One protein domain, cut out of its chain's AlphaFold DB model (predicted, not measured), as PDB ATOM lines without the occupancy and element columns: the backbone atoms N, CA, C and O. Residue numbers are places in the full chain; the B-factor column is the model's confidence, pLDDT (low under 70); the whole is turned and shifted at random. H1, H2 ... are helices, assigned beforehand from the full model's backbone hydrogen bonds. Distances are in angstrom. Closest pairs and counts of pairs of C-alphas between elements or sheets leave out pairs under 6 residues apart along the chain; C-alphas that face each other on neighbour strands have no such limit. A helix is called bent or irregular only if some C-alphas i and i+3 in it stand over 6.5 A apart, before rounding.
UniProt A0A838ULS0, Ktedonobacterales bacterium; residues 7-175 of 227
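This is residues 7 to 175 of the 227 residues of a protein of Ktedonobacterales bacterium (UniProt A0A838ULS0). Four helical hairpins, H1 with H2, H3 with H4, H5 with H6 and H7 with H8, stand one after another in a row and make an elongated solenoid two layers thick. H2, H4, H6 and H8 form one layer and run the same way; H1, H3, H5 and H7 form the other, looser layer and run back, while H9 and H10 cap the end beyond H8. The printed part has 169 residues with ten named helices, H1 to H10 in order, and no named strand; the class is all helix. The whole is compact by its radius of gyration of the C-alphas, 17.0 A, yet spans 54 by 32 by 23 A.

Find C-alpha 110 at (-34.005, -31.576, -4.892); from there H6, residues 110 to 124, runs 23.0 A. H4, residues 65 to 79, equals it in residues and is 19.9 A long. Look next for H5, residues 87 to 100, 20.2 A; H8, residues 143 to 155, 18.4 A; and H2, residues 24 to 36, 20.5 A. H1, residues 7 to 18, begins at C-alpha 7, (-29.858, -45.741, -41.019). Shorter are H3, residues 44 to 52; H7, residues 131 to 139; H9, residues 159 to 167; and H10, residues 171 to 175, ending at C-alpha 175, (-26.097, -46.267, 7.342). H4 is irregular, with C-alphas 66 and 69 8.6 A apart; only just irregular are H2 (33 to 36, 6.6 A), H6 (121 to 124, 6.9 A) and H9 (161 to 164, 6.7 A).

Start at H6: it touches H5 in a hairpin, closest C-alphas Ala 97 and Leu 116, 6.5 A, a shallow tilt of 28 degrees, opposite ways. H4 touches H6 with residue 65 alone, C-alphas of Ala 65 and Asp 111 5.0 A apart, and touches H2 at Val 70 and Lys 28, C-alphas 5.4 A apart. On H6's other neighbour, H8, the hub, the closest C-alphas are Ala 123 and Val 152, 6.0 A; H8 touches H7 at a steep tilt of 43 degrees. H5 and H7 only just touch, with 3 pairs of C-alphas within 8 A, and H1 and H3 are close but not clearly touching. H8 touches H10 at Ile 147 and Val 173, C-alphas 5.5 A apart; H9 and H10 touch only at the corner. Every O i to N i+4 pair is within hydrogen-bond range in H1, H3, H5, H7, H8 and H10; in H2 6 of 9 are, in H4 9 of 11, in H6 8 of 11, and in H9 0 of 5, beside 4 of 6 O i to N i+3 pairs.

The two C-alphas farthest apart, those of Thr 9 and Gln 167, are 54.8 A apart. The printed part has no cut, and the long link is H3 to H4, residues 53 to 64. Look for pLDDT under 70 at residues 54 to 66, 102 to 108 and 124; the mean of the printed part is 83.6.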
ATOM      1  N   THR A   7     -29.731 -45.964 -42.465       78.56
ATOM      2  CA  THR A   7     -29.858 -45.741 -41.019       78.56
ATOM      3  C   THR A   7     -29.014 -44.573 -40.519       78.56
ATOM      4  O   THR A   7     -29.537 -43.735 -39.797       78.56
ATOM      5  N   THR A   8     -27.761 -44.425 -40.970       78.75
ATOM      6  CA  THR A   8     -26.900 -43.282 -40.599       78.75
ATOM      7  C   THR A   8     -27.523 -41.942 -40.994       78.75
ATOM      8  O   THR A   8     -27.370 -40.942 -40.300       78.75
ATOM      9  N   THR A   9     -28.255 -41.906 -42.111       85.31
ATOM     10  CA  THR A   9     -28.961 -40.689 -42.540       85.31
ATOM     11  C   THR A   9     -30.188 -40.415 -41.663       85.31
ATOM     12  O   THR A   9     -30.489 -39.259 -41.367       85.31
ATOM     13  N   VAL A  10     -30.894 -41.461 -41.222       87.56
ATOM     14  CA  VAL A  10     -32.046 -41.337 -40.313       87.56
ATOM     15  C   VAL A  10     -31.601 -40.863 -38.930       87.56
ATOM     16  O   VAL A  10     -32.155 -39.882 -38.439       87.56
ATOM     17  N   THR A  11     -30.576 -41.478 -38.334       90.31
ATOM     18  CA  THR A  11     -30.078 -41.104 -37.000       90.31
ATOM     19  C   THR A  11     -29.537 -39.675 -36.971       90.31
ATOM     20  O   THR A  11     -29.862 -38.922 -36.056       90.31
ATOM     21  N   ALA A  12     -28.813 -39.245 -38.009       89.38
ATOM     22  CA  ALA A  12     -28.348 -37.862 -38.129       89.38
ATOM     23  C   ALA A  12     -29.508 -36.850 -38.209       89.38
ATOM     24  O   ALA A  12     -29.464 -35.803 -37.562       89.38
ATOM     25  N   ASN A  13     -30.564 -37.166 -38.968       91.81
ATOM     26  CA  ASN A  13     -31.750 -36.311 -39.058       91.81
ATOM     27  C   ASN A  13     -32.523 -36.248 -37.732       91.81
ATOM     28  O   ASN A  13     -33.021 -35.182 -37.381       91.81
ATOM     29  N   LEU A  14     -32.620 -37.363 -36.998       91.62
ATOM     30  CA  LEU A  14     -33.227 -37.387 -35.663       91.62
ATOM     31  C   LEU A  14     -32.428 -36.528 -34.681       91.62
ATOM     32  O   LEU A  14     -33.006 -35.656 -34.040       91.62
ATOM     33  N   MET A  15     -31.101 -36.678 -34.644       92.06
ATOM     34  CA  MET A  15     -30.247 -35.852 -33.784       92.06
ATOM     35  C   MET A  15     -30.338 -34.361 -34.113       92.06
ATOM     36  O   MET A  15     -30.321 -33.534 -33.206       92.06
ATOM     37  N   ALA A  16     -30.447 -33.998 -35.393       90.31
ATOM     38  CA  ALA A  16     -30.631 -32.605 -35.790       90.31
ATOM     39  C   ALA A  16     -31.958 -32.020 -35.275       90.31
ATOM     40  O   ALA A  16     -31.992 -30.849 -34.913       90.31
ATOM     41  N   LYS A  17     -33.027 -32.827 -35.222       91.00
ATOM     42  CA  LYS A  17     -34.318 -32.413 -34.655       91.00
ATOM     43  C   LYS A  17     -34.271 -32.306 -33.137       91.00
ATOM     44  O   LYS A  17     -34.720 -31.302 -32.612       91.00
ATOM     45  N   ILE A  18     -33.672 -33.290 -32.463       88.56
ATOM     46  CA  ILE A  18     -33.500 -33.288 -31.002       88.56
ATOM     47  C   ILE A  18     -32.775 -32.015 -30.555       88.56
ATOM     48  O   ILE A  18     -33.262 -31.294 -29.702       88.56
ATOM     49  N   LYS A  19     -31.666 -31.667 -31.217       85.81
ATOM     50  CA  LYS A  19     -30.889 -30.452 -30.908       85.81
ATOM     51  C   LYS A  19     -31.617 -29.136 -31.197       85.81
ATOM     52  O   LYS A  19     -31.129 -28.086 -30.793       85.81
ATOM     53  N   ALA A  20     -32.695 -29.173 -31.974       87.12
ATOM     54  CA  ALA A  20     -33.470 -27.998 -32.357       87.12
ATOM     55  C   ALA A  20     -34.793 -27.880 -31.587       87.12
ATOM     56  O   ALA A  20     -35.496 -26.892 -31.790       87.12
ATOM     57  N   SER A  21     -35.135 -28.878 -30.769       85.25
ATOM     58  CA  SER A  21     -36.373 -28.926 -30.000       85.25
ATOM     59  C   SER A  21     -36.113 -28.490 -28.560       85.25
ATOM     60  O   SER A  21     -35.123 -28.892 -27.952       85.25
ATOM     61  N   ASP A  22     -37.008 -27.659 -28.044       82.44
ATOM     62  CA  ASP A  22     -37.116 -27.230 -26.649       82.44
ATOM     63  C   ASP A  22     -38.388 -27.787 -25.975       82.44
ATOM     64  O   ASP A  22     -38.653 -27.497 -24.810       82.44
ATOM     65  N   ASP A  23     -39.171 -28.598 -26.697       85.50
ATOM     66  CA  ASP A  23     -40.430 -29.177 -26.234       85.50
ATOM     67  C   ASP A  23     -40.213 -30.589 -25.680       85.50
ATOM     68  O   ASP A  23     -39.699 -31.486 -26.352       85.50
ATOM     69  N   GLU A  24     -40.624 -30.795 -24.433       84.06
ATOM     70  CA  GLU A  24     -40.423 -32.054 -23.720       84.06
ATOM     71  C   GLU A  24     -41.117 -33.243 -24.408       84.06
ATOM     72  O   GLU A  24     -40.518 -34.311 -24.569       84.06
ATOM     73  N   ASP A  25     -42.366 -33.066 -24.841       87.25
ATOM     74  CA  ASP A  25     -43.142 -34.128 -25.482       87.25
ATOM     75  C   ASP A  25     -42.556 -34.483 -26.858       87.25
ATOM     76  O   ASP A  25     -42.449 -35.663 -27.212       87.25
ATOM     77  N   GLU A  26     -42.117 -33.484 -27.627       88.94
ATOM     78  CA  GLU A  26     -41.401 -33.689 -28.883       88.94
ATOM     79  C   GLU A  26     -40.080 -34.431 -28.652       88.94
ATOM     80  O   GLU A  26     -39.800 -35.398 -29.367       88.94
ATOM     81  N   LEU A  27     -39.293 -34.053 -27.642       88.25
ATOM     82  CA  LEU A  27     -38.045 -34.739 -27.301       88.25
ATOM     83  C   LEU A  27     -38.286 -36.208 -26.934       88.25
ATOM     84  O   LEU A  27     -37.597 -37.081 -27.470       88.25
ATOM     85  N   LYS A  28     -39.299 -36.512 -26.112       86.69
ATOM     86  CA  LYS A  28     -39.683 -37.901 -25.788       86.69
ATOM     87  C   LYS A  28     -40.048 -38.687 -27.039       86.69
ATOM     88  O   LYS A  28     -39.584 -39.815 -27.225       86.69
ATOM     89  N   LEU A  29     -40.859 -38.096 -27.916       90.62
ATOM     90  CA  LEU A  29     -41.247 -38.719 -29.179       90.62
ATOM     91  C   LEU A  29     -40.027 -38.985 -30.065       90.62
ATOM     92  O   LEU A  29     -39.884 -40.092 -30.580       90.62
ATOM     93  N   LEU A  30     -39.137 -38.004 -30.224       90.88
ATOM     94  CA  LEU A  30     -37.929 -38.119 -31.041       90.88
ATOM     95  C   LEU A  30     -36.957 -39.169 -30.495       90.88
ATOM     96  O   LEU A  30     -36.431 -39.959 -31.279       90.88
ATOM     97  N   LEU A  31     -36.753 -39.223 -29.176       89.94
ATOM     98  CA  LEU A  31     -35.955 -40.264 -28.524       89.94
ATOM     99  C   LEU A  31     -36.594 -41.645 -28.692       89.94
ATOM    100  O   LEU A  31     -35.902 -42.618 -28.982       89.94
ATOM    101  N   GLY A  32     -37.923 -41.736 -28.602       90.25
ATOM    102  CA  GLY A  32     -38.669 -42.971 -28.844       90.25
ATOM    103  C   GLY A  32     -38.442 -43.563 -30.240       90.25
ATOM    104  O   GLY A  32     -38.468 -44.782 -30.393       90.25
ATOM    105  N   LEU A  33     -38.138 -42.735 -31.247       91.88
ATOM    106  CA  LEU A  33     -37.825 -43.204 -32.604       91.88
ATOM    107  C   LEU A  33     -36.486 -43.951 -32.702       91.88
ATOM    108  O   LEU A  33     -36.257 -44.637 -33.698       91.88
ATOM    109  N   PHE A  34     -35.614 -43.863 -31.691       90.31
ATOM    110  CA  PHE A  34     -34.405 -44.684 -31.620       90.31
ATOM    111  C   PHE A  34     -34.661 -46.119 -31.148       90.31
ATOM    112  O   PHE A  34     -33.778 -46.950 -31.316       90.31
ATOM    113  N   ALA A  35     -35.852 -46.446 -30.627       88.06
ATOM    114  CA  ALA A  35     -36.154 -47.793 -30.126       88.06
ATOM    115  C   ALA A  35     -36.016 -48.893 -31.199       88.06
ATOM    116  O   ALA A  35     -35.710 -50.037 -30.873       88.06
ATOM    117  N   ASP A  36     -36.207 -48.545 -32.475       87.69
ATOM    118  CA  ASP A  36     -36.060 -49.469 -33.608       87.69
ATOM    119  C   ASP A  36     -34.655 -49.434 -34.246       87.69
ATOM    120  O   ASP A  36     -34.385 -50.153 -35.214       87.69
ATOM    121  N   VAL A  37     -33.749 -48.584 -33.749       88.69
ATOM    122  CA  VAL A  37     -32.380 -48.463 -34.263       88.69
ATOM    123  C   VAL A  37     -31.490 -49.496 -33.564       88.69
ATOM    124  O   VAL A  37     -31.454 -49.534 -32.336       88.69
ATOM    125  N   PRO A  38     -30.734 -50.329 -34.305       89.44
ATOM    126  CA  PRO A  38     -29.801 -51.270 -33.689       89.44
ATOM    127  C   PRO A  38     -28.796 -50.555 -32.775       89.44
ATOM    128  O   PRO A  38     -28.261 -49.520 -33.166       89.44
ATOM    129  N   ALA A  39     -28.461 -51.139 -31.619       87.81
ATOM    130  CA  ALA A  39     -27.551 -50.532 -30.633       87.81
ATOM    131  C   ALA A  39     -26.220 -50.039 -31.244       87.81
ATOM    132  O   ALA A  39     -25.786 -48.912 -31.006       87.81
ATOM    133  N   ALA A  40     -25.624 -50.830 -32.143       89.00
ATOM    134  CA  ALA A  40     -24.389 -50.481 -32.853       89.00
ATOM    135  C   ALA A  40     -24.509 -49.239 -33.766       89.00
ATOM    136  O   ALA A  40     -23.500 -48.647 -34.147       89.00
ATOM    137  N   GLU A  41     -25.730 -48.849 -34.134       90.25
ATOM    138  CA  GLU A  41     -26.040 -47.713 -35.006       90.25
ATOM    139  C   GLU A  41     -26.618 -46.514 -34.233       90.25
ATOM    140  O   GLU A  41     -26.760 -45.434 -34.812       90.25
ATOM    141  N   LEU A  42     -26.905 -46.668 -32.931       90.75
ATOM    142  CA  LEU A  42     -27.338 -45.565 -32.070       90.75
ATOM    143  C   LEU A  42     -26.260 -44.476 -32.006       90.75
ATOM    144  O   LEU A  42     -25.081 -44.806 -31.867       90.75
ATOM    145  N   PRO A  43     -26.614 -43.185 -32.064       92.31
ATOM    146  CA  PRO A  43     -25.661 -42.084 -31.942       92.31
ATOM    147  C   PRO A  43     -25.312 -41.815 -30.466       92.31
ATOM    148  O   PRO A  43     -25.576 -40.735 -29.950       92.31
ATOM    149  N   ILE A  44     -24.756 -42.820 -29.772       90.31
ATOM    150  CA  ILE A  44     -24.485 -42.789 -28.320       90.31
ATOM    151  C   ILE A  44     -23.669 -41.555 -27.934       90.31
ATOM    152  O   ILE A  44     -24.061 -40.823 -27.039       90.31
ATOM    153  N   VAL A  45     -22.588 -41.268 -28.665       89.25
ATOM    154  CA  VAL A  45     -21.719 -40.113 -28.400       89.25
ATOM    155  C   VAL A  45     -22.498 -38.803 -28.507       89.25
ATOM    156  O   VAL A  45     -22.423 -37.965 -27.611       89.25
ATOM    157  N   GLU A  46     -23.264 -38.606 -29.584       89.50
ATOM    158  CA  GLU A  46     -24.041 -37.380 -29.757       89.50
ATOM    159  C   GLU A  46     -25.203 -37.259 -28.766       89.50
ATOM    160  O   GLU A  46     -25.515 -36.135 -28.376       89.50
ATOM    161  N   LEU A  47     -25.825 -38.374 -28.365       88.44
ATOM    162  CA  LEU A  47     -26.856 -38.413 -27.325       88.44
ATOM    163  C   LEU A  47     -26.266 -38.067 -25.959       88.44
ATOM    164  O   LEU A  47     -26.802 -37.195 -25.286       88.44
ATOM    165  N   THR A  48     -25.134 -38.663 -25.580       86.88
ATOM    166  CA  THR A  48     -24.426 -38.328 -24.337       86.88
ATOM    167  C   THR A  48     -24.060 -36.851 -24.300       86.88
ATOM    168  O   THR A  48     -24.328 -36.184 -23.308       86.88
ATOM    169  N   HIS A  49     -23.496 -36.308 -25.386       85.69
ATOM    170  CA  HIS A  49     -23.234 -34.874 -25.451       85.69
ATOM    171  C   HIS A  49     -24.525 -34.074 -25.302       85.69
ATOM    172  O   HIS A  49     -24.560 -33.180 -24.475       85.69
ATOM    173  N   PHE A  50     -25.588 -34.393 -26.044       83.94
ATOM    174  CA  PHE A  50     -26.858 -33.671 -25.942       83.94
ATOM    175  C   PHE A  50     -27.411 -33.646 -24.508       83.94
ATOM    176  O   PHE A  50     -27.775 -32.577 -24.034       83.94
ATOM    177  N   LEU A  51     -27.401 -34.784 -23.808       79.44
ATOM    178  CA  LEU A  51     -27.897 -34.888 -22.433       79.44
ATOM    179  C   LEU A  51     -27.080 -34.084 -21.426       79.44
ATOM    180  O   LEU A  51     -27.624 -33.568 -20.457       79.44
ATOM    181  N   LEU A  52     -25.770 -34.002 -21.649       79.19
ATOM    182  CA  LEU A  52     -24.818 -33.430 -20.700       79.19
ATOM    183  C   LEU A  52     -24.356 -32.019 -21.091       79.19
ATOM    184  O   LEU A  52     -23.504 -31.447 -20.413       79.19
ATOM    185  N   THR A  53     -24.873 -31.456 -22.187       72.38
ATOM    186  CA  THR A  53     -24.560 -30.080 -22.593       72.38
ATOM    187  C   THR A  53     -25.454 -29.113 -21.820       72.38
ATOM    188  O   THR A  53     -26.660 -29.325 -21.704       72.38
ATOM    189  N   THR A  54     -24.853 -28.045 -21.300       57.56
ATOM    190  CA  THR A  54     -25.562 -26.930 -20.659       57.56
ATOM    191  C   THR A  54     -26.411 -26.174 -21.674       57.56
ATOM    192  O   THR A  54     -26.084 -26.145 -22.864       57.56
ATOM    193  N   ASP A  55     -27.466 -25.507 -21.219       60.41
ATOM    194  CA  ASP A  55     -28.177 -24.567 -22.077       60.41
ATOM    195  C   ASP A  55     -27.306 -23.336 -22.423       60.41
ATOM    196  O   ASP A  55     -26.142 -23.202 -22.018       60.41
ATOM    197  N   THR A  56     -27.860 -22.430 -23.232       49.19
ATOM    198  CA  THR A  56     -27.174 -21.210 -23.683       49.19
ATOM    199  C   THR A  56     -26.869 -20.208 -22.573       49.19
ATOM    200  O   THR A  56     -26.011 -19.348 -22.779       49.19
ATOM    201  N   ASP A  57     -27.537 -20.311 -21.427       53.47
ATOM    202  CA  ASP A  57     -27.339 -19.436 -20.273       53.47
ATOM    203  C   ASP A  57     -26.318 -20.021 -19.282       53.47
ATOM    204  O   ASP A  57     -25.986 -19.396 -18.272       53.47
ATOM    205  N   GLY A  58     -25.740 -21.185 -19.601       49.59
ATOM    206  CA  GLY A  58     -24.777 -21.862 -18.740       49.59
ATOM    207  C   GLY A  58     -25.429 -22.475 -17.506       49.59
ATOM    208  O   GLY A  58     -24.707 -22.910 -16.607       49.59
ATOM    209  N   HIS A  59     -26.764 -22.538 -17.470       52.50
ATOM    210  CA  HIS A  59     -27.444 -23.472 -16.600       52.50
ATOM    211  C   HIS A  59     -27.128 -24.854 -17.166       52.50
ATOM    212  O   HIS A  59     -27.348 -25.141 -18.349       52.50
ATOM    213  N   LEU A  60     -26.524 -25.720 -16.350       47.69
ATOM    214  CA  LEU A  60     -26.535 -27.134 -16.692       47.69
ATOM    215  C   LEU A  60     -28.001 -27.538 -16.936       47.69
ATOM    216  O   LEU A  60     -28.914 -26.890 -16.427       47.69
ATOM    217  N   TRP A  61     -28.196 -28.623 -17.680       56.53
ATOM    218  CA  TRP A  61     -29.481 -29.303 -17.848       56.53
ATOM    219  C   TRP A  61     -30.373 -28.781 -18.987       56.53
ATOM    220  O   TRP A  61     -31.255 -27.952 -18.810       56.53
ATOM    221  N   LEU A  62     -30.268 -29.437 -20.149       44.78
ATOM    222  CA  LEU A  62     -31.405 -29.583 -21.073       44.78
ATOM    223  C   LEU A  62     -32.507 -30.505 -20.501       44.78
ATOM    224  O   LEU A  62     -33.509 -30.748 -21.161       44.78
ATOM    225  N   VAL A  63     -32.313 -31.019 -19.283       47.56
ATOM    226  CA  VAL A  63     -33.284 -31.773 -18.494       47.56
ATOM    227  C   VAL A  63     -33.241 -31.220 -17.075       47.56
ATOM    228  O   VAL A  63     -32.654 -31.813 -16.176       47.56
ATOM    229  N   THR A  64     -33.820 -30.038 -16.865       52.22
ATOM    230  CA  THR A  64     -34.271 -29.655 -15.520       52.22
ATOM    231  C   THR A  64     -35.062 -30.828 -14.930       52.22
ATOM    232  O   THR A  64     -35.654 -31.589 -15.698       52.22
ATOM    233  N   ALA A  65     -35.136 -30.994 -13.606       50.91
ATOM    234  CA  ALA A  65     -35.872 -32.112 -12.984       50.91
ATOM    235  C   ALA A  65     -37.342 -32.250 -13.445       50.91
ATOM    236  O   ALA A  65     -38.009 -33.245 -13.195       50.91
ATOM    237  N   THR A  66     -37.867 -31.271 -14.179       57.94
ATOM    238  CA  THR A  66     -39.148 -31.355 -14.877       57.94
ATOM    239  C   THR A  66     -39.176 -32.313 -16.075       57.94
ATOM    240  O   THR A  66     -40.269 -32.707 -16.455       57.94
ATOM    241  N   MET A  67     -38.039 -32.693 -16.673       71.25
ATOM    242  CA  MET A  67     -37.974 -33.537 -17.882       71.25
ATOM    243  C   MET A  67     -37.468 -34.962 -17.597       71.25
ATOM    244  O   MET A  67     -36.846 -35.583 -18.462       71.25
ATOM    245  N   THR A  68     -37.735 -35.510 -16.406       72.50
ATOM    246  CA  THR A  68     -37.257 -36.839 -15.978       72.50
ATOM    247  C   THR A  68     -37.511 -37.938 -17.016       72.50
ATOM    248  O   THR A  68     -36.604 -38.722 -17.286       72.50
ATOM    249  N   ASP A  69     -38.661 -37.969 -17.712       78.38
ATOM    250  CA  ASP A  69     -38.876 -39.044 -18.701       78.38
ATOM    251  C   ASP A  69     -37.996 -38.896 -19.964       78.38
ATOM    252  O   ASP A  69     -37.707 -39.893 -20.632       78.38
ATOM    253  N   VAL A  70     -37.563 -37.675 -20.322       79.56
ATOM    254  CA  VAL A  70     -36.570 -37.462 -21.399       79.56
ATOM    255  C   VAL A  70     -35.235 -38.051 -20.963       79.56
ATOM    256  O   VAL A  70     -34.598 -38.770 -21.738       79.56
ATOM    257  N   TRP A  71     -34.840 -37.783 -19.716       78.69
ATOM    258  CA  TRP A  71     -33.614 -38.317 -19.143       78.69
ATOM    259  C   TRP A  71     -33.623 -39.840 -19.066       78.69
ATOM    260  O   TRP A  71     -32.681 -40.469 -19.546       78.69
ATOM    261  N   ASP A  72     -34.685 -40.437 -18.530       81.19
ATOM    262  CA  ASP A  72     -34.822 -41.889 -18.408       81.19
ATOM    263  C   ASP A  72     -34.713 -42.559 -19.775       81.19
ATOM    264  O   ASP A  72     -33.950 -43.512 -19.959       81.19
ATOM    265  N   LYS A  73     -35.419 -42.015 -20.775       83.31
ATOM    266  CA  LYS A  73     -35.401 -42.575 -22.126       83.31
ATOM    267  C   LYS A  73     -34.030 -42.459 -22.777       83.31
ATOM    268  O   LYS A  73     -33.574 -43.391 -23.440       83.31
ATOM    269  N   ALA A  74     -33.376 -41.317 -22.633       81.62
ATOM    270  CA  ALA A  74     -32.081 -41.102 -23.247       81.62
ATOM    271  C   ALA A  74     -30.968 -41.873 -22.521       81.62
ATOM    272  O   ALA A  74     -30.084 -42.413 -23.179       81.62
ATOM    273  N   SER A  75     -31.046 -41.997 -21.196       80.12
ATOM    274  CA  SER A  75     -30.139 -42.813 -20.386       80.12
ATOM    275  C   SER A  75     -30.276 -44.298 -20.703       80.12
ATOM    276  O   SER A  75     -29.256 -44.979 -20.808       80.12
ATOM    277  N   GLU A  76     -31.498 -44.791 -20.932       86.31
ATOM    278  CA  GLU A  76     -31.748 -46.147 -21.442       86.31
ATOM    279  C   GLU A  76     -31.006 -46.359 -22.771       86.31
ATOM    280  O   GLU A  76     -30.185 -47.267 -22.877       86.31
ATOM    281  N   LEU A  77     -31.214 -45.467 -23.748       85.44
ATOM    282  CA  LEU A  77     -30.568 -45.549 -25.064       85.44
ATOM    283  C   LEU A  77     -29.043 -45.472 -24.985       85.44
ATOM    284  O   LEU A  77     -28.350 -46.198 -25.691       85.44
ATOM    285  N   VAL A  78     -28.516 -44.570 -24.160       83.94
ATOM    286  CA  VAL A  78     -27.077 -44.355 -23.999       83.94
ATOM    287  C   VAL A  78     -26.428 -45.569 -23.316       83.94
ATOM    288  O   VAL A  78     -25.337 -45.976 -23.711       83.94
ATOM    289  N   SER A  79     -27.130 -46.219 -22.383       82.31
ATOM    290  CA  SER A  79     -26.646 -47.400 -21.655       82.31
ATOM    291  C   SER A  79     -26.649 -48.702 -22.469       82.31
ATOM    292  O   SER A  79     -26.026 -49.671 -22.037       82.31
ATOM    293  N   GLU A  80     -27.291 -48.739 -23.646       86.25
ATOM    294  CA  GLU A  80     -27.272 -49.901 -24.557       86.25
ATOM    295  C   GLU A  80     -25.851 -50.285 -25.005       86.25
ATOM    296  O   GLU A  80     -25.571 -51.452 -25.276       86.25
ATOM    297  N   ASP A  81     -24.940 -49.309 -25.086       87.19
ATOM    298  CA  ASP A  81     -23.539 -49.534 -25.444       87.19
ATOM    299  C   ASP A  81     -22.621 -48.612 -24.630       87.19
ATOM    300  O   ASP A  81     -22.110 -47.592 -25.104       87.19
ATOM    301  N   ALA A  82     -22.442 -48.992 -23.363       83.75
ATOM    302  CA  ALA A  82     -21.657 -48.263 -22.373       83.75
ATOM    303  C   ALA A  82     -20.224 -47.933 -22.839       83.75
ATOM    304  O   ALA A  82     -19.713 -46.849 -22.562       83.75
ATOM    305  N   ASP A  83     -19.595 -48.819 -23.615       86.19
ATOM    306  CA  ASP A  83     -18.219 -48.639 -24.098       86.19
ATOM    307  C   ASP A  83     -18.074 -47.449 -25.066       86.19
ATOM    308  O   ASP A  83     -16.964 -46.982 -25.337       86.19
ATOM    309  N   ARG A  84     -19.191 -46.942 -25.605       88.44
ATOM    310  CA  ARG A  84     -19.226 -45.803 -26.533       88.44
ATOM    311  C   ARG A  84     -19.547 -44.476 -25.860       88.44
ATOM    312  O   ARG A  84     -19.553 -43.454 -26.548       88.44
ATOM    313  N   ILE A  85     -19.806 -44.470 -24.555       87.25
ATOM    314  CA  ILE A  85     -20.115 -43.251 -23.811       87.25
ATOM    315  C   ILE A  85     -18.823 -42.433 -23.641       87.25
ATOM    316  O   ILE A  85     -17.850 -42.912 -23.052       87.25
ATOM    317  N   PRO A  86     -18.763 -41.193 -24.159       87.00
ATOM    318  CA  PRO A  86     -17.582 -40.353 -24.027       87.00
ATOM    319  C   PRO A  86     -17.396 -39.897 -22.574       87.00
ATOM    320  O   PRO A  86     -18.288 -39.303 -21.977       87.00
ATOM    321  N   ALA A  87     -16.202 -40.119 -22.018       85.75
ATOM    322  CA  ALA A  87     -15.911 -39.751 -20.633       85.75
ATOM    323  C   ALA A  87     -15.887 -38.236 -20.387       85.75
ATOM    324  O   ALA A  87     -16.347 -37.767 -19.354       85.75
ATOM    325  N   GLU A  88     -15.355 -37.469 -21.339       87.00
ATOM    326  CA  GLU A  88     -15.145 -36.024 -21.199       87.00
ATOM    327  C   GLU A  88     -16.417 -35.223 -20.848       87.00
ATOM    328  O   GLU A  88     -16.373 -34.519 -19.838       87.00
ATOM    329  N   PRO A  89     -17.560 -35.370 -21.549       84.56
ATOM    330  CA  PRO A  89     -18.777 -34.643 -21.188       84.56
ATOM    331  C   PRO A  89     -19.367 -35.085 -19.845       84.56
ATOM    332  O   PRO A  89     -19.903 -34.251 -19.123       84.56
ATOM    333  N   VAL A  90     -19.232 -36.360 -19.462       85.12
ATOM    334  CA  VAL A  90     -19.685 -36.840 -18.143       85.12
ATOM    335  C   VAL A  90     -18.859 -36.204 -17.030       85.12
ATOM    336  O   VAL A  90     -19.410 -35.723 -16.045       85.12
ATOM    337  N   ILE A  91     -17.539 -36.133 -17.204       85.88
ATOM    338  CA  ILE A  91     -16.641 -35.484 -16.241       85.88
ATOM    339  C   ILE A  91     -16.941 -33.988 -16.141       85.88
ATOM    340  O   ILE A  91     -16.984 -33.449 -15.036       85.88
ATOM    341  N   ALA A  92     -17.147 -33.317 -17.276       85.25
ATOM    342  CA  ALA A  92     -17.489 -31.900 -17.302       85.25
ATOM    343  C   ALA A  92     -18.811 -31.625 -16.566       85.25
ATOM    344  O   ALA A  92     -18.867 -30.707 -15.748       85.25
ATOM    345  N   ALA A  93     -19.831 -32.456 -16.798       83.81
ATOM    346  CA  ALA A  93     -21.120 -32.353 -16.125       83.81
ATOM    347  C   ALA A  93     -21.005 -32.600 -14.612       83.81
ATOM    348  O   ALA A  93     -21.532 -31.810 -13.835       83.81
ATOM    349  N   LEU A  94     -20.261 -33.631 -14.182       85.81
ATOM    350  CA  LEU A  94     -20.013 -33.900 -12.757       85.81
ATOM    351  C   LEU A  94     -19.336 -32.718 -12.062       85.81
ATOM    352  O   LEU A  94     -19.784 -32.304 -10.999       85.81
ATOM    353  N   ARG A  95     -18.276 -32.163 -12.662       86.62
ATOM    354  CA  ARG A  95     -17.547 -31.025 -12.081       86.62
ATOM    355  C   ARG A  95     -18.434 -29.811 -11.921       86.62
ATOM    356  O   ARG A  95     -18.462 -29.213 -10.860       86.62
ATOM    357  N   HIS A  96     -19.184 -29.475 -12.962       83.75
ATOM    358  CA  HIS A  96     -20.073 -28.333 -12.881       83.75
ATOM    359  C   HIS A  96     -21.202 -28.562 -11.870       83.75
ATOM    360  O   HIS A  96     -21.509 -27.650 -11.112       83.75
ATOM    361  N   ALA A  97     -21.793 -29.762 -11.812       81.81
ATOM    362  CA  ALA A  97     -22.786 -30.074 -10.789       81.81
ATOM    363  C   ALA A  97     -22.197 -29.883  -9.382       81.81
ATOM    364  O   ALA A  97     -22.821 -29.233  -8.554       81.81
ATOM    365  N   LEU A  98     -20.968 -30.354  -9.141       83.44
ATOM    366  CA  LEU A  98     -20.258 -30.144  -7.877       83.44
ATOM    367  C   LEU A  98     -19.942 -28.666  -7.590       83.44
ATOM    368  O   LEU A  98     -20.059 -28.252  -6.443       83.44
ATOM    369  N   ASP A  99     -19.587 -27.875  -8.604       82.94
ATOM    370  CA  ASP A  99     -19.300 -26.439  -8.467       82.94
ATOM    371  C   ASP A  99     -20.560 -25.605  -8.154       82.94
ATOM    372  O   ASP A  99     -20.461 -24.549  -7.527       82.94
ATOM    373  N   VAL A 100     -21.732 -26.039  -8.634       79.38
ATOM    374  CA  VAL A 100     -23.012 -25.324  -8.470       79.38
ATOM    375  C   VAL A 100     -23.725 -25.682  -7.174       79.38
ATOM    376  O   VAL A 100     -24.535 -24.883  -6.704       79.38
ATOM    377  N   LEU A 101     -23.435 -26.847  -6.587       78.38
ATOM    378  CA  LEU A 101     -23.954 -27.225  -5.274       78.38
ATOM    379  C   LEU A 101     -23.585 -26.132  -4.271       78.38
ATOM    380  O   LEU A 101     -22.428 -26.043  -3.858       78.38
ATOM    381  N   ASP A 102     -24.569 -25.298  -3.894       67.00
ATOM    382  CA  ASP A 102     -24.347 -24.313  -2.847       67.00
ATOM    383  C   ASP A 102     -23.972 -25.100  -1.612       67.00
ATOM    384  O   ASP A 102     -24.652 -26.006  -1.121       67.00
ATOM    385  N   GLU A 103     -22.785 -24.758  -1.186       62.00
ATOM    386  CA  GLU A 103     -22.127 -25.334  -0.081       62.00
ATOM    387  C   GLU A 103     -23.088 -25.225   1.136       62.00
ATOM    388  O   GLU A 103     -23.290 -26.229   1.836       62.00
ATOM    389  N   ASP A 104     -23.691 -24.060   1.406       59.38
ATOM    390  CA  ASP A 104     -24.314 -23.698   2.696       59.38
ATOM    391  C   ASP A 104     -25.810 -24.044   2.864       59.38
ATOM    392  O   ASP A 104     -26.357 -23.812   3.946       59.38
ATOM    393  N   ASP A 105     -26.463 -24.631   1.859       64.06
ATOM    394  CA  ASP A 105     -27.889 -24.969   1.917       64.06
ATOM    395  C   ASP A 105     -28.097 -26.497   1.973       64.06
ATOM    396  O   ASP A 105     -28.016 -27.199   0.971       64.06
ATOM    397  N   GLU A 106     -28.329 -27.066   3.161       54.97
ATOM    398  CA  GLU A 106     -28.709 -28.489   3.284       54.97
ATOM    399  C   GLU A 106     -30.140 -28.760   2.788       54.97
ATOM    400  O   GLU A 106     -30.458 -29.909   2.486       54.97
ATOM    401  N   GLU A 107     -30.980 -27.725   2.657       56.69
ATOM    402  CA  GLU A 107     -32.281 -27.809   1.979       56.69
ATOM    403  C   GLU A 107     -32.137 -27.681   0.448       56.69
ATOM    404  O   GLU A 107     -33.153 -27.655  -0.251       56.69
ATOM    405  N   ALA A 108     -30.894 -27.638  -0.066       59.19
ATOM    406  CA  ALA A 108     -30.557 -27.471  -1.476       59.19
ATOM    407  C   ALA A 108     -31.359 -28.391  -2.397       59.19
ATOM    408  O   ALA A 108     -31.215 -29.611  -2.389       59.19
ATOM    409  N   ASP A 109     -32.165 -27.713  -3.210       70.12
ATOM    410  CA  ASP A 109     -32.570 -28.030  -4.573       70.12
ATOM    411  C   ASP A 109     -32.611 -29.528  -4.904       70.12
ATOM    412  O   ASP A 109     -31.671 -30.092  -5.464       70.12
ATOM    413  N   ALA A 110     -33.729 -30.177  -4.554       75.00
ATOM    414  CA  ALA A 110     -34.005 -31.576  -4.892       75.00
ATOM    415  C   ALA A 110     -33.753 -31.880  -6.381       75.00
ATOM    416  O   ALA A 110     -33.349 -32.993  -6.719       75.00
ATOM    417  N   ASP A 111     -33.925 -30.875  -7.241       74.75
ATOM    418  CA  ASP A 111     -33.658 -30.969  -8.667       74.75
ATOM    419  C   ASP A 111     -32.161 -31.205  -8.934       74.75
ATOM    420  O   ASP A 111     -31.809 -32.059  -9.744       74.75
ATOM    421  N   LEU A 112     -31.269 -30.518  -8.211       77.44
ATOM    422  CA  LEU A 112     -29.815 -30.674  -8.321       77.44
ATOM    423  C   LEU A 112     -29.323 -32.012  -7.741       77.44
ATOM    424  O   LEU A 112     -28.388 -32.613  -8.279       77.44
ATOM    425  N   ASP A 113     -29.962 -32.507  -6.681       83.38
ATOM    426  CA  ASP A 113     -29.662 -33.817  -6.096       83.38
ATOM    427  C   ASP A 113     -30.076 -34.970  -7.034       83.38
ATOM    428  O   ASP A 113     -29.310 -35.924  -7.242       83.38
ATOM    429  N   GLU A 114     -31.258 -34.875  -7.653       81.31
ATOM    430  CA  GLU A 114     -31.721 -35.823  -8.676       81.31
ATOM    431  C   GLU A 114     -30.760 -35.838  -9.867       81.31
ATOM    432  O   GLU A 114     -30.264 -36.888 -10.281       81.31
ATOM    433  N   CYS A 115     -30.400 -34.654 -10.337       78.38
ATOM    434  CA  CYS A 115     -29.384 -34.422 -11.341       78.38
ATOM    435  C   CYS A 115     -28.036 -35.088 -11.049       78.38
ATOM    436  O   CYS A 115     -27.477 -35.797 -11.890       78.38
ATOM    437  N   LEU A 116     -27.485 -34.876  -9.855       84.44
ATOM    438  CA  LEU A 116     -26.199 -35.457  -9.489       84.44
ATOM    439  C   LEU A 116     -26.292 -36.985  -9.399       84.44
ATOM    440  O   LEU A 116     -25.386 -37.675  -9.867       84.44
ATOM    441  N   THR A 117     -27.406 -37.517  -8.882       86.50
ATOM    442  CA  THR A 117     -27.695 -38.964  -8.873       86.50
ATOM    443  C   THR A 117     -27.676 -39.535 -10.286       86.50
ATOM    444  O   THR A 117     -27.039 -40.556 -10.551       86.50
ATOM    445  N   GLN A 118     -28.344 -38.849 -11.207       81.81
ATOM    446  CA  GLN A 118     -28.435 -39.221 -12.606       81.81
ATOM    447  C   GLN A 118     -27.064 -39.218 -13.300       81.81
ATOM    448  O   GLN A 118     -26.720 -40.203 -13.958       81.81
ATOM    449  N   ILE A 119     -26.240 -38.175 -13.117       83.25
ATOM    450  CA  ILE A 119     -24.892 -38.157 -13.708       83.25
ATOM    451  C   ILE A 119     -24.001 -39.237 -13.073       83.25
ATOM    452  O   ILE A 119     -23.285 -39.947 -13.782       83.25
ATOM    453  N   VAL A 120     -24.048 -39.403 -11.747       84.50
ATOM    454  CA  VAL A 120     -23.288 -40.450 -11.043       84.50
ATOM    455  C   VAL A 120     -23.720 -41.854 -11.479       84.50
ATOM    456  O   VAL A 120     -22.896 -42.765 -11.474       84.50
ATOM    457  N   GLY A 121     -24.949 -42.037 -11.967       82.06
ATOM    458  CA  GLY A 121     -25.395 -43.275 -12.613       82.06
ATOM    459  C   GLY A 121     -24.494 -43.738 -13.770       82.06
ATOM    460  O   GLY A 121     -24.355 -44.942 -13.999       82.06
ATOM    461  N   PHE A 122     -23.783 -42.819 -14.437       75.69
ATOM    462  CA  PHE A 122     -22.778 -43.157 -15.451       75.69
ATOM    463  C   PHE A 122     -21.459 -43.692 -14.868       75.69
ATOM    464  O   PHE A 122     -20.567 -44.076 -15.624       75.69
ATOM    465  N   ALA A 123     -21.285 -43.774 -13.549       70.31
ATOM    466  CA  ALA A 123     -20.037 -44.244 -12.952       70.31
ATOM    467  C   ALA A 123     -19.688 -45.690 -13.325       70.31
ATOM    468  O   ALA A 123     -18.522 -46.014 -13.553       70.31
ATOM    469  N   ASN A 124     -20.699 -46.548 -13.468       67.19
ATOM    470  CA  ASN A 124     -20.527 -47.918 -13.950       67.19
ATOM    471  C   ASN A 124     -19.995 -48.004 -15.383       67.19
ATOM    472  O   ASN A 124     -19.347 -48.991 -15.737       67.19
ATOM    473  N   VAL A 125     -20.283 -46.980 -16.180       72.75
ATOM    474  CA  VAL A 125     -19.909 -46.857 -17.586       72.75
ATOM    475  C   VAL A 125     -18.512 -46.257 -17.720       72.75
ATOM    476  O   VAL A 125     -17.703 -46.725 -18.518       72.75
ATOM    477  N   LEU A 126     -18.203 -45.231 -16.928       76.81
ATOM    478  CA  LEU A 126     -16.895 -44.590 -16.918       76.81
ATOM    479  C   LEU A 126     -15.862 -45.489 -16.234       76.81
ATOM    480  O   LEU A 126     -15.508 -45.260 -15.084       76.81
ATOM    481  N   ARG A 127     -15.355 -46.519 -16.917       78.44
ATOM    482  CA  ARG A 127     -14.285 -47.382 -16.388       78.44
ATOM    483  C   ARG A 127     -12.944 -47.065 -17.076       78.44
ATOM    484  O   ARG A 127     -12.802 -47.336 -18.266       78.44
ATOM    485  N   PRO A 128     -11.929 -46.542 -16.351       82.31
ATOM    486  CA  PRO A 128     -11.924 -46.220 -14.920       82.31
ATOM    487  C   PRO A 128     -12.648 -44.905 -14.605       82.31
ATOM    488  O   PRO A 128     -12.563 -43.943 -15.370       82.31
ATOM    489  N   PHE A 129     -13.285 -44.846 -13.433       87.25
ATOM    490  CA  PHE A 129     -13.897 -43.611 -12.957       87.25
ATOM    491  C   PHE A 129     -12.786 -42.654 -12.499       87.25
ATOM    492  O   PHE A 129     -11.832 -43.116 -11.856       87.25
ATOM    493  N   PRO A 130     -12.858 -41.348 -12.810       89.94
ATOM    494  CA  PRO A 130     -11.802 -40.406 -12.451       89.94
ATOM    495  C   PRO A 130     -11.573 -40.356 -10.938       89.94
ATOM    496  O   PRO A 130     -12.483 -40.092 -10.153       89.94
ATOM    497  N   ALA A 131     -10.337 -40.632 -10.518       91.31
ATOM    498  CA  ALA A 131      -9.993 -40.735  -9.103       91.31
ATOM    499  C   ALA A 131     -10.078 -39.390  -8.362       91.31
ATOM    500  O   ALA A 131     -10.372 -39.379  -7.171       91.31
ATOM    501  N   ASP A 132      -9.823 -38.278  -9.054       92.62
ATOM    502  CA  ASP A 132      -9.985 -36.915  -8.538       92.62
ATOM    503  C   ASP A 132     -11.455 -36.607  -8.236       92.62
ATOM    504  O   ASP A 132     -11.765 -36.211  -7.118       92.62
ATOM    505  N   ILE A 133     -12.361 -36.910  -9.170       91.62
ATOM    506  CA  ILE A 133     -13.805 -36.711  -8.973       91.62
ATOM    507  C   ILE A 133     -14.335 -37.588  -7.839       91.62
ATOM    508  O   ILE A 133     -15.098 -37.133  -6.995       91.62
ATOM    509  N   LEU A 134     -13.907 -38.850  -7.775       93.94
ATOM    510  CA  LEU A 134     -14.290 -39.725  -6.670       93.94
ATOM    511  C   LEU A 134     -13.805 -39.189  -5.317       93.94
ATOM    512  O   LEU A 134     -14.531 -39.265  -4.327       93.94
ATOM    513  N   ALA A 135     -12.586 -38.649  -5.265       94.44
ATOM    514  CA  ALA A 135     -12.066 -38.032  -4.052       94.44
ATOM    515  C   ALA A 135     -12.872 -36.783  -3.661       94.44
ATOM    516  O   ALA A 135     -13.149 -36.607  -2.477       94.44
ATOM    517  N   GLU A 136     -13.284 -35.962  -4.631       93.44
ATOM    518  CA  GLU A 136     -14.167 -34.810  -4.408       93.44
ATOM    519  C   GLU A 136     -15.530 -35.245  -3.848       93.44
ATOM    520  O   GLU A 136     -15.945 -34.721  -2.816       93.44
ATOM    521  N   LEU A 137     -16.172 -36.264  -4.437       94.38
ATOM    522  CA  LEU A 137     -17.444 -36.815  -3.945       94.38
ATOM    523  C   LEU A 137     -17.338 -37.296  -2.491       94.38
ATOM    524  O   LEU A 137     -18.158 -36.938  -1.649       94.38
ATOM    525  N   LEU A 138     -16.309 -38.090  -2.177       96.31
ATOM    526  CA  LEU A 138     -16.122 -38.683  -0.847       96.31
ATOM    527  C   LEU A 138     -15.684 -37.668   0.219       96.31
ATOM    528  O   LEU A 138     -15.916 -37.895   1.405       96.31
ATOM    529  N   ALA A 139     -15.039 -36.570  -0.179       94.75
ATOM    530  CA  ALA A 139     -14.618 -35.494   0.719       94.75
ATOM    531  C   ALA A 139     -15.644 -34.355   0.821       94.75
ATOM    532  O   ALA A 139     -15.437 -33.421   1.601       94.75
ATOM    533  N   HIS A 140     -16.731 -34.418   0.048       93.12
ATOM    534  CA  HIS A 140     -17.730 -33.364   0.001       93.12
ATOM    535  C   HIS A 140     -18.382 -33.152   1.369       93.12
ATOM    536  O   HIS A 140     -18.553 -34.085   2.150       93.12
ATOM    537  N   ARG A 141     -18.775 -31.918   1.675       90.50
ATOM    538  CA  ARG A 141     -19.337 -31.539   2.984       90.50
ATOM    539  C   ARG A 141     -20.775 -32.013   3.213       90.50
ATOM    540  O   ARG A 141     -21.100 -32.419   4.326       90.50
ATOM    541  N   ARG A 142     -21.604 -32.033   2.162       90.56
ATOM    542  CA  ARG A 142     -22.975 -32.579   2.190       90.56
ATOM    543  C   ARG A 142     -22.930 -34.109   2.245       90.56
ATOM    544  O   ARG A 142     -22.253 -34.720   1.417       90.56
ATOM    545  N   GLY A 143     -23.657 -34.719   3.185       92.94
ATOM    546  CA  GLY A 143     -23.731 -36.179   3.333       92.94
ATOM    547  C   GLY A 143     -24.274 -36.887   2.095       92.94
ATOM    548  O   GLY A 143     -23.696 -37.881   1.665       92.94
ATOM    549  N   PHE A 144     -25.296 -36.310   1.456       91.69
ATOM    550  CA  PHE A 144     -25.869 -36.805   0.202       91.69
ATOM    551  C   PHE A 144     -24.811 -37.036  -0.893       91.69
ATOM    552  O   PHE A 144     -24.723 -38.116  -1.471       91.69
ATOM    553  N   VAL A 145     -23.921 -36.066  -1.118       93.12
ATOM    554  CA  VAL A 145     -22.855 -36.190  -2.128       93.12
ATOM    555  C   VAL A 145     -21.851 -37.290  -1.756       93.12
ATOM    556  O   VAL A 145     -21.410 -38.049  -2.621       93.12
ATOM    557  N   ARG A 146     -21.540 -37.453  -0.461       96.44
ATOM    558  CA  ARG A 146     -20.700 -38.570   0.007       96.44
ATOM    559  C   ARG A 146     -21.383 -39.926  -0.174       96.44
ATOM    560  O   ARG A 146     -20.693 -40.900  -0.472       96.44
ATOM    561  N   ILE A 147     -22.712 -40.003  -0.047       96.19
ATOM    562  CA  ILE A 147     -23.495 -41.206  -0.379       96.19
ATOM    563  C   ILE A 147     -23.346 -41.544  -1.863       96.19
ATOM    564  O   ILE A 147     -23.066 -42.694  -2.186       96.19
ATOM    565  N   LEU A 148     -23.414 -40.563  -2.761       94.44
ATOM    566  CA  LEU A 148     -23.153 -40.813  -4.181       94.44
ATOM    567  C   LEU A 148     -21.722 -41.318  -4.417       94.44
ATOM    568  O   LEU A 148     -21.513 -42.257  -5.181       94.44
ATOM    569  N   GLY A 149     -20.728 -40.780  -3.703       95.81
ATOM    570  CA  GLY A 149     -19.367 -41.327  -3.707       95.81
ATOM    571  C   GLY A 149     -19.292 -42.789  -3.234       95.81
ATOM    572  O   GLY A 149     -18.558 -43.591  -3.818       95.81
ATOM    573  N   LEU A 150     -20.068 -43.164  -2.208       96.62
ATOM    574  CA  LEU A 150     -20.207 -44.557  -1.765       96.62
ATOM    575  C   LEU A 150     -20.831 -45.447  -2.840       96.62
ATOM    576  O   LEU A 150     -20.359 -46.567  -3.038       96.62
ATOM    577  N   ASP A 151     -21.856 -44.955  -3.531       94.50
ATOM    578  CA  ASP A 151     -22.511 -45.674  -4.622       94.50
ATOM    579  C   ASP A 151     -21.515 -45.954  -5.750       94.50
ATOM    580  O   ASP A 151     -21.428 -47.090  -6.218       94.50
ATOM    581  N   VAL A 152     -20.685 -44.968  -6.116       93.75
ATOM    582  CA  VAL A 152     -19.594 -45.153  -7.087       93.75
ATOM    583  C   VAL A 152     -18.610 -46.223  -6.617       93.75
ATOM    584  O   VAL A 152     -18.269 -47.120  -7.386       93.75
ATOM    585  N   LEU A 153     -18.149 -46.169  -5.363       94.88
ATOM    586  CA  LEU A 153     -17.236 -47.188  -4.828       94.88
ATOM    587  C   LEU A 153     -17.842 -48.591  -4.894       94.88
ATOM    588  O   LEU A 153     -17.158 -49.533  -5.292       94.88
ATOM    589  N   TYR A 154     -19.113 -48.729  -4.519       93.12
ATOM    590  CA  TYR A 154     -19.810 -50.009  -4.527       93.12
ATOM    591  C   TYR A 154     -19.976 -50.552  -5.951       93.12
ATOM    592  O   TYR A 154     -19.671 -51.710  -6.213       93.12
ATOM    593  N   GLN A 155     -20.381 -49.700  -6.893       89.75
ATOM    594  CA  GLN A 155     -20.533 -50.043  -8.312       89.75
ATOM    595  C   GLN A 155     -19.217 -50.463  -8.991       89.75
ATOM    596  O   GLN A 155     -19.216 -51.251  -9.940       89.75
ATOM    597  N   LEU A 156     -18.088 -49.944  -8.507       89.62
ATOM    598  CA  LEU A 156     -16.750 -50.277  -8.995       89.62
ATOM    599  C   LEU A 156     -16.110 -51.475  -8.271       89.62
ATOM    600  O   LEU A 156     -14.927 -51.726  -8.500       89.62
ATOM    601  N   ASP A 157     -16.847 -52.184  -7.408       91.44
ATOM    602  CA  ASP A 157     -16.339 -53.291  -6.581       91.44
ATOM    603  C   ASP A 157     -15.136 -52.864  -5.701       91.44
ATOM    604  O   ASP A 157     -14.108 -53.543  -5.603       91.44
ATOM    605  N   ARG A 158     -15.225 -51.664  -5.100       92.50
ATOM    606  CA  ARG A 158     -14.193 -51.052  -4.235       92.50
ATOM    607  C   ARG A 158     -14.631 -50.994  -2.770       92.50
ATOM    608  O   ARG A 158     -14.327 -50.040  -2.054       92.50
ATOM    609  N   GLU A 159     -15.302 -52.033  -2.279       92.44
ATOM    610  CA  GLU A 159     -15.814 -52.115  -0.903       92.44
ATOM    611  C   GLU A 159     -14.772 -51.857   0.202       92.44
ATOM    612  O   GLU A 159     -15.131 -51.249   1.215       92.44
ATOM    613  N   PRO A 160     -13.481 -52.240   0.072       93.50
ATOM    614  CA  PRO A 160     -12.477 -51.895   1.079       93.50
ATOM    615  C   PRO A 160     -12.347 -50.386   1.335       93.50
ATOM    616  O   PRO A 160     -12.015 -49.985   2.450       93.50
ATOM    617  N   GLU A 161     -12.636 -49.553   0.335       95.31
ATOM    618  CA  GLU A 161     -12.572 -48.092   0.434       95.31
ATOM    619  C   GLU A 161     -13.823 -47.476   1.070       95.31
ATOM    620  O   GLU A 161     -13.781 -46.328   1.499       95.31
ATOM    621  N   ILE A 162     -14.906 -48.247   1.210       96.88
ATOM    622  CA  ILE A 162     -16.123 -47.839   1.926       96.88
ATOM    623  C   ILE A 162     -15.939 -47.977   3.448       96.88
ATOM    624  O   ILE A 162     -16.578 -47.271   4.226       96.88
ATOM    625  N   LEU A 163     -15.042 -48.855   3.916       94.62
ATOM    626  CA  LEU A 163     -14.852 -49.124   5.350       94.62
ATOM    627  C   LEU A 163     -14.588 -47.873   6.218       94.62
ATOM    628  O   LEU A 163     -15.156 -47.810   7.313       94.62
ATOM    629  N   PRO A 164     -13.781 -46.876   5.797       95.19
ATOM    630  CA  PRO A 164     -13.585 -45.649   6.572       95.19
ATOM    631  C   PRO A 164     -14.877 -44.843   6.789       95.19
ATOM    632  O   PRO A 164     -15.018 -44.194   7.824       95.19
ATOM    633  N   LEU A 165     -15.846 -44.932   5.868       97.38
ATOM    634  CA  LEU A 165     -17.103 -44.170   5.902       97.38
ATOM    635  C   LEU A 165     -18.090 -44.722   6.947       97.38
ATOM    636  O   LEU A 165     -19.072 -44.073   7.292       97.38
ATOM    637  N   LEU A 166     -17.793 -45.871   7.568       96.81
ATOM    638  CA  LEU A 166     -18.501 -46.335   8.768       96.81
ATOM    639  C   LEU A 166     -18.305 -45.404   9.977       96.81
ATOM    640  O   LEU A 166     -18.950 -45.603  11.005       96.81
ATOM    641  N   GLN A 167     -17.381 -44.445   9.902       96.25
ATOM    642  CA  GLN A 167     -17.132 -43.424  10.925       96.25
ATOM    643  C   GLN A 167     -17.468 -42.010  10.428       96.25
ATOM    644  O   GLN A 167     -17.047 -41.036  11.050       96.25
ATOM    645  N   ASP A 168     -18.194 -41.892   9.314       98.31
ATOM    646  CA  ASP A 168     -18.605 -40.601   8.766       98.31
ATOM    647  C   ASP A 168     -19.430 -39.803   9.797       98.31
ATOM    648  O   ASP A 168     -20.218 -40.407  10.536       98.31
ATOM    649  N   PRO A 169     -19.261 -38.471   9.908       96.56
ATOM    650  CA  PRO A 169     -20.077 -37.656  10.811       96.56
ATOM    651  C   PRO A 169     -21.577 -37.744  10.498       96.56
ATOM    652  O   PRO A 169     -22.394 -37.726  11.421       96.56
ATOM    653  N   ASP A 170     -21.935 -37.902   9.227       97.19
ATOM    654  CA  ASP A 170     -23.311 -38.031   8.774       97.19
ATOM    655  C   ASP A 170     -23.810 -39.471   8.949       97.19
ATOM    656  O   ASP A 170     -23.159 -40.454   8.583       97.19
ATOM    657  N   TRP A 171     -24.977 -39.605   9.569       97.88
ATOM    658  CA  TRP A 171     -25.533 -40.906   9.904       97.88
ATOM    659  C   TRP A 171     -26.108 -41.649   8.704       97.88
ATOM    660  O   TRP A 171     -26.102 -42.882   8.722       97.88
ATOM    661  N   GLU A 172     -26.573 -40.947   7.673       97.75
ATOM    662  CA  GLU A 172     -27.067 -41.551   6.437       97.75
ATOM    663  C   GLU A 172     -25.908 -42.181   5.671       97.75
ATOM    664  O   GLU A 172     -26.006 -43.331   5.237       97.75
ATOM    665  N   VAL A 173     -24.757 -41.497   5.630       98.31
ATOM    666  CA  VAL A 173     -23.512 -42.039   5.066       98.31
ATOM    667  C   VAL A 173     -23.090 -43.303   5.819       98.31
ATOM    668  O   VAL A 173     -22.856 -44.344   5.197       98.31
ATOM    669  N   ARG A 174     -23.066 -43.275   7.163       98.44
ATOM    670  CA  ARG A 174     -22.762 -44.476   7.969       98.44
ATOM    671  C   ARG A 174     -23.756 -45.606   7.710       98.44
ATOM    672  O   ARG A 174     -23.356 -46.768   7.603       98.44
ATOM    673  N   GLN A 175     -25.049 -45.289   7.619       98.38
ATOM    674  CA  GLN A 175     -26.097 -46.267   7.342       98.38
ATOM    675  C   GLN A 175     -25.880 -46.936   5.981       98.38
ATOM    676  O   GLN A 175     -25.945 -48.165   5.883       98.38
TER     677      GLN A 175